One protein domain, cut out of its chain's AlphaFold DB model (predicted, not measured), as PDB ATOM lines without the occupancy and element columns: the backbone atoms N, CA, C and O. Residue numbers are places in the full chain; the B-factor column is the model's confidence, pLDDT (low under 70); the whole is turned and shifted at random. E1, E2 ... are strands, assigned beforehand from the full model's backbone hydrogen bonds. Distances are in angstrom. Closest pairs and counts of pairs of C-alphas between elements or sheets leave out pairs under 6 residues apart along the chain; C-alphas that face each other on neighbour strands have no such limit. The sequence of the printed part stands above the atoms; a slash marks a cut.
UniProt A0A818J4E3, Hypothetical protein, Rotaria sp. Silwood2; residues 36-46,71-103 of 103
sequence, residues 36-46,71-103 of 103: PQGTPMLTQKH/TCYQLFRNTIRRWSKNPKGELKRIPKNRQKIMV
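AT A GLANCE: This is residues 36 to 46 and 71 to 103 of the 103 residues of the protein "Hypothetical protein" of Rotaria sp. Silwood2 (UniProt A0A818J4E3). Little regular structure is found here: a loose, flat, open frame of mostly unnamed chain, with two short parallel strands, E1 and E3, side by side and a third, E2, away from both. The printed part has 44 residues with no named helix and three named strands, E1, E2, E3 along the chain; the class is all strand, though 11 residues are in named elements. The radius of gyration of the C-alphas is 12.9 A and the spans are 33 by 29 by 13 A.

HOW THE PARTS SIT: Look first at E1, residues 37 to 40, the parallel neighbour of E3, residues 91 to 94, at 41 degrees. C-alphas 38 and 92 face each other at 4.8 A; N 39 and O 92 are within hydrogen-bond range at 2.8 A. E2, residues 82 to 84, pairs with no named strand and is apart from E1 and E3.

IN THESE COORDINATES: Find C-alpha 37 at (-24.723, -7.566, 9.953); E1 runs 10.0 A from there. E2 covers 6.3 A. E3 runs 9.1 A to C-alpha 94 at (-33.107, -4.802, 13.802).

THE WHOLE: C-alphas 45 and 75 are farthest apart, 35.0 A. Residues 47 to 70 are not printed; C-alphas 46 and 71 are 21.9 A apart across this cut. E2 to E3 is a short link. Residues 100 to 103 have pLDDT under 70.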
ATOM      1  N   PRO A  36     -22.390  -3.386   9.337       85.75
ATOM      2  CA  PRO A  36     -22.858  -4.265  10.400       85.75
ATOM      3  C   PRO A  36     -23.873  -5.279   9.872       85.75
ATOM      4  O   PRO A  36     -24.769  -4.920   9.098       85.75
ATOM      5  N   GLN A  37     -23.783  -6.522  10.334       85.06
ATOM      6  CA  GLN A  37     -24.723  -7.566   9.953       85.06
ATOM      7  C   GLN A  37     -26.064  -7.339  10.656       85.06
ATOM      8  O   GLN A  37     -26.137  -7.241  11.881       85.06
ATOM      9  N   GLY A  38     -27.140  -7.233   9.877       84.88
ATOM     10  CA  GLY A  38     -28.488  -7.079  10.409       84.88
ATOM     11  C   GLY A  38     -29.004  -8.385  11.002       84.88
ATOM     12  O   GLY A  38     -29.234  -9.338  10.266       84.88
ATOM     13  N   THR A  39     -29.236  -8.421  12.310       86.69
ATOM     14  CA  THR A  39     -29.836  -9.563  13.010       86.69
ATOM     15  C   THR A  39     -31.170  -9.167  13.631       86.69
ATOM     16  O   THR A  39     -31.236  -8.115  14.278       86.69
ATOM     17  N   PRO A  40     -32.233  -9.979  13.489       89.81
ATOM     18  CA  PRO A  40     -33.510  -9.684  14.118       89.81
ATOM     19  C   PRO A  40     -33.379  -9.666  15.644       89.81
ATOM     20  O   PRO A  40     -32.649 -10.463  16.236       89.81
ATOM     21  N   MET A  41     -34.108  -8.760  16.293       90.19
ATOM     22  CA  MET A  41     -34.220  -8.730  17.752       90.19
ATOM     23  C   MET A  41     -35.122  -9.870  18.235       90.19
ATOM     24  O   MET A  41     -36.333  -9.710  18.357       90.19
ATOM     25  N   LEU A  42     -34.540 -11.044  18.477       90.38
ATOM     26  CA  LEU A  42     -35.270 -12.185  19.027       90.38
ATOM     27  C   LEU A  42     -35.281 -12.120  20.557       90.38
ATOM     28  O   LEU A  42     -34.220 -12.060  21.182       90.38
ATOM     29  N   THR A  43     -36.477 -12.157  21.142       91.50
ATOM     30  CA  THR A  43     -36.679 -12.405  22.574       91.50
ATOM     31  C   THR A  43     -36.457 -13.887  22.870       91.50
ATOM     32  O   THR A  43     -36.419 -14.703  21.945       91.50
ATOM     33  N   GLN A  44     -36.328 -14.256  24.146       93.94
ATOM     34  CA  GLN A  44     -36.195 -15.667  24.520       93.94
ATOM     35  C   GLN A  44     -37.413 -16.480  24.053       93.94
ATOM     36  O   GLN A  44     -37.243 -17.456  23.333       93.94
ATOM     37  N   LYS A  45     -38.626 -15.951  24.266       94.94
ATOM     38  CA  LYS A  45     -39.881 -16.536  23.767       94.94
ATOM     39  C   LYS A  45     -39.859 -16.822  22.258       94.94
ATOM     40  O   LYS A  45     -40.323 -17.871  21.828       94.94
ATOM     41  N   HIS A  46     -39.313 -15.916  21.439       93.94
ATOM     42  CA  HIS A  46     -39.191 -16.150  19.992       93.94
ATOM     43  C   HIS A  46     -38.216 -17.284  19.658       93.94
ATOM     44  O   HIS A  46     -38.424 -17.990  18.675       93.94
ATOM     45  N   THR A  71     -41.409  -9.326  -0.652       85.50
ATOM     46  CA  THR A  71     -40.120  -8.639  -0.557       85.50
ATOM     47  C   THR A  71     -40.165  -7.267  -1.206       85.50
ATOM     48  O   THR A  71     -40.925  -6.997  -2.129       85.50
ATOM     49  N   CYS A  72     -39.304  -6.383  -0.711       83.81
ATOM     50  CA  CYS A  72     -39.162  -5.020  -1.206       83.81
ATOM     51  C   CYS A  72     -37.714  -4.794  -1.641       83.81
ATOM     52  O   CYS A  72     -36.779  -4.947  -0.834       83.81
ATOM     53  N   TYR A  73     -37.558  -4.406  -2.909       81.81
ATOM     54  CA  TYR A  73     -36.297  -4.030  -3.535       81.81
ATOM     55  C   TYR A  73     -36.122  -2.511  -3.488       81.81
ATOM     56  O   TYR A  73     -36.987  -1.757  -3.915       81.81
ATOM     57  N   GLN A  74     -34.978  -2.062  -2.973       83.19
ATOM     58  CA  GLN A  74     -34.605  -0.649  -2.939       83.19
ATOM     59  C   GLN A  74     -33.357  -0.457  -3.801       83.19
ATOM     60  O   GLN A  74     -32.324  -1.065  -3.503       83.19
ATOM     61  N   LEU A  75     -33.465   0.386  -4.834       83.44
ATOM     62  CA  LEU A  75     -32.377   0.714  -5.768       83.44
ATOM     63  C   LEU A  75     -31.205   1.395  -5.048       83.44
ATOM     64  O   LEU A  75     -30.057   0.980  -5.187       83.44
ATOM     65  N   PHE A  76     -31.499   2.377  -4.191       82.56
ATOM     66  CA  PHE A  76     -30.492   3.128  -3.440       82.56
ATOM     67  C   PHE A  76     -30.648   2.893  -1.942       82.56
ATOM     68  O   PHE A  76     -31.365   3.604  -1.243       82.56
ATOM     69  N   ARG A  77     -29.993   1.852  -1.422       76.75
ATOM     70  CA  ARG A  77     -30.061   1.537   0.011       76.75
ATOM     71  C   ARG A  77     -29.293   2.575   0.826       76.75
ATOM     72  O   ARG A  77     -28.081   2.716   0.674       76.75
ATOM     73  N   ASN A  78     -29.966   3.200   1.788       77.12
ATOM     74  CA  ASN A  78     -29.316   4.053   2.782       77.12
ATOM     75  C   ASN A  78     -28.560   3.203   3.830       77.12
ATOM     76  O   ASN A  78     -29.024   2.971   4.951       77.12
ATOM     77  N   THR A  79     -27.407   2.647   3.439       81.50
ATOM     78  CA  THR A  79     -26.537   1.868   4.332       81.50
ATOM     79  C   THR A  79     -25.418   2.720   4.910       81.50
ATOM     80  O   THR A  79     -24.635   3.320   4.176       81.50
ATOM     81  N   ILE A  80     -25.273   2.690   6.234       82.62
ATOM     82  CA  ILE A  80     -24.196   3.387   6.939       82.62
ATOM     83  C   ILE A  80     -23.089   2.386   7.272       82.62
ATOM     84  O   ILE A  80     -23.302   1.448   8.044       82.62
ATOM     85  N   ARG A  81     -21.894   2.609   6.713       86.25
ATOM     86  CA  ARG A  81     -20.668   1.887   7.085       86.25
ATOM     87  C   ARG A  81     -20.090   2.446   8.381       86.25
ATOM     88  O   ARG A  81     -20.084   3.658   8.584       86.25
ATOM     89  N   ARG A  82     -19.553   1.569   9.228       87.06
ATOM     90  CA  ARG A  82     -18.904   1.912  10.502       87.06
ATOM     91  C   ARG A  82     -17.463   1.419  10.514       87.06
ATOM     92  O   ARG A  82     -17.105   0.537   9.742       87.06
ATOM     93  N   TRP A  83     -16.617   2.045  11.325       88.94
ATOM     94  CA  TRP A  83     -15.238   1.595  11.523       88.94
ATOM     95  C   TRP A  83     -15.167   0.692  12.747       88.94
ATOM     96  O   TRP A  83     -15.493   1.142  13.841       88.94
ATOM     97  N   SER A  84     -14.696  -0.541  12.564       88.94
ATOM     98  CA  SER A  84     -14.642  -1.554  13.617       88.94
ATOM     99  C   SER A  84     -13.309  -2.272  13.686       88.94
ATOM    100  O   SER A  84     -12.725  -2.580  12.647       88.94
ATOM    101  N   LYS A  85     -12.870  -2.613  14.901       90.12
ATOM    102  CA  LYS A  85     -11.777  -3.577  15.117       90.12
ATOM    103  C   LYS A  85     -12.237  -5.027  14.964       90.12
ATOM    104  O   LYS A  85     -11.430  -5.874  14.603       90.12
ATOM    105  N   ASN A  86     -13.525  -5.311  15.183       87.25
ATOM    106  CA  ASN A  86     -14.104  -6.638  14.986       87.25
ATOM    107  C   ASN A  86     -15.290  -6.585  14.006       87.25
ATOM    108  O   ASN A  86     -16.445  -6.662  14.423       87.25
ATOM    109  N   PRO A  87     -15.016  -6.492  12.694       78.19
ATOM    110  CA  PRO A  87     -16.041  -6.446  11.654       78.19
ATOM    111  C   PRO A  87     -17.105  -7.538  11.727       78.19
ATOM    112  O   PRO A  87     -18.269  -7.281  11.445       78.19
ATOM    113  N   LYS A  88     -16.696  -8.761  12.081       75.31
ATOM    114  CA  LYS A  88     -17.577  -9.935  12.125       75.31
ATOM    115  C   LYS A  88     -18.482  -9.925  13.360       75.31
ATOM    116  O   LYS A  88     -19.562 -10.497  13.324       75.31
ATOM    117  N   GLY A  89     -18.045  -9.270  14.435       75.44
ATOM    118  CA  GLY A  89     -18.821  -9.109  15.664       75.44
ATOM    119  C   GLY A  89     -19.814  -7.946  15.630       75.44
ATOM    120  O   GLY A  89     -20.620  -7.819  16.550       75.44
ATOM    121  N   GLU A  90     -19.782  -7.086  14.606       76.94
ATOM    122  CA  GLU A  90     -20.717  -5.963  14.516       76.94
ATOM    123  C   GLU A  90     -22.112  -6.421  14.104       76.94
ATOM    124  O   GLU A  90     -22.474  -6.459  12.925       76.94
ATOM    125  N   LEU A  91     -22.924  -6.715  15.113       81.75
ATOM    126  CA  LEU A  91     -24.332  -7.026  14.943       81.75
ATOM    127  C   LEU A  91     -25.170  -5.757  15.078       81.75
ATOM    128  O   LEU A  91     -25.173  -5.078  16.108       81.75
ATOM    129  N   LYS A  92     -25.945  -5.454  14.039       84.50
ATOM    130  CA  LYS A  92     -27.025  -4.476  14.109       84.50
ATOM    131  C   LYS A  92     -28.301  -5.229  14.431       84.50
ATOM    132  O   LYS A  92     -28.856  -5.926  13.590       84.50
ATOM    133  N   ARG A  93     -28.780  -5.063  15.657       86.06
ATOM    134  CA  ARG A  93     -30.092  -5.542  16.080       86.06
ATOM    135  C   ARG A  93     -31.177  -4.737  15.356       86.06
ATOM    136  O   ARG A  93     -31.169  -3.509  15.407       86.06
ATOM    137  N   ILE A  94     -32.065  -5.415  14.635       85.06
ATOM    138  CA  ILE A  94     -33.107  -4.802  13.802       85.06
ATOM    139  C   ILE A  94     -34.474  -5.357  14.233       85.06
ATOM    140  O   ILE A  94     -34.607  -6.577  14.356       85.06
ATOM    141  N   PRO A  95     -35.498  -4.514  14.457       85.94
ATOM    142  CA  PRO A  95     -36.859  -4.996  14.677       85.94
ATOM    143  C   PRO A  95     -37.330  -5.830  13.480       85.94
ATOM    144  O   PRO A  95     -37.149  -5.413  12.335       85.94
ATOM    145  N   LYS A  96     -37.906  -7.012  13.731       78.50
ATOM    146  CA  LYS A  96     -38.297  -7.955  12.668       78.50
ATOM    147  C   LYS A  96     -39.310  -7.329  11.697       78.50
ATOM    148  O   LYS A  96     -39.099  -7.419  10.493       78.50
ATOM    149  N   ASN A  97     -40.308  -6.623  12.229       79.06
ATOM    150  CA  ASN A  97     -41.388  -5.987  11.467       79.06
ATOM    151  C   ASN A  97     -41.162  -4.476  11.334       79.06
ATOM    152  O   ASN A  97     -42.031  -3.672  11.660       79.06
ATOM    153  N   ARG A  98     -39.958  -4.058  10.926       78.44
ATOM    154  CA  ARG A  98     -39.717  -2.638  10.640       78.44
ATOM    155  C   ARG A  98     -40.303  -2.270   9.280       78.44
ATOM    156  O   ARG A  98     -39.999  -2.926   8.283       78.44
ATOM    157  N   GLN A  99     -41.033  -1.164   9.219       74.94
ATOM    158  CA  GLN A  99     -41.391  -0.565   7.940       74.94
ATOM    159  C   GLN A  99     -40.111  -0.060   7.264       74.94
ATOM    160  O   GLN A  99     -39.273   0.619   7.875       74.94
ATOM    161  N   LYS A 100     -39.894  -0.460   6.009       69.00
ATOM    162  CA  LYS A 100     -38.801   0.085   5.203       69.00
ATOM    163  C   LYS A 100     -39.274   1.436   4.674       69.00
ATOM    164  O   LYS A 100     -40.075   1.481   3.753       69.00
ATOM    165  N   ILE A 101     -38.798   2.521   5.278       68.44
ATOM    166  CA  ILE A 101     -39.016   3.865   4.736       68.44
ATOM    167  C   ILE A 101     -38.182   3.967   3.458       68.44
ATOM    168  O   ILE A 101     -36.952   3.861   3.509       68.44
ATOM    169  N   MET A 102     -38.864   4.097   2.326       61.38
ATOM    170  CA  MET A 102     -38.250   4.394   1.038       61.38
ATOM    171  C   MET A 102     -38.055   5.910   0.992       61.38
ATOM    172  O   MET A 102     -39.031   6.651   0.993       61.38
ATOM    173  N   VAL A 103     -36.798   6.343   1.061       60.06
ATOM    174  CA  VAL A 103     -36.372   7.731   0.835       60.06
ATOM    175  C   VAL A 103     -35.562   7.743  -0.446       60.06
ATOM    176  O   VAL A 103     -34.787   6.767  -0.620       60.06
TER     177      VAL A 103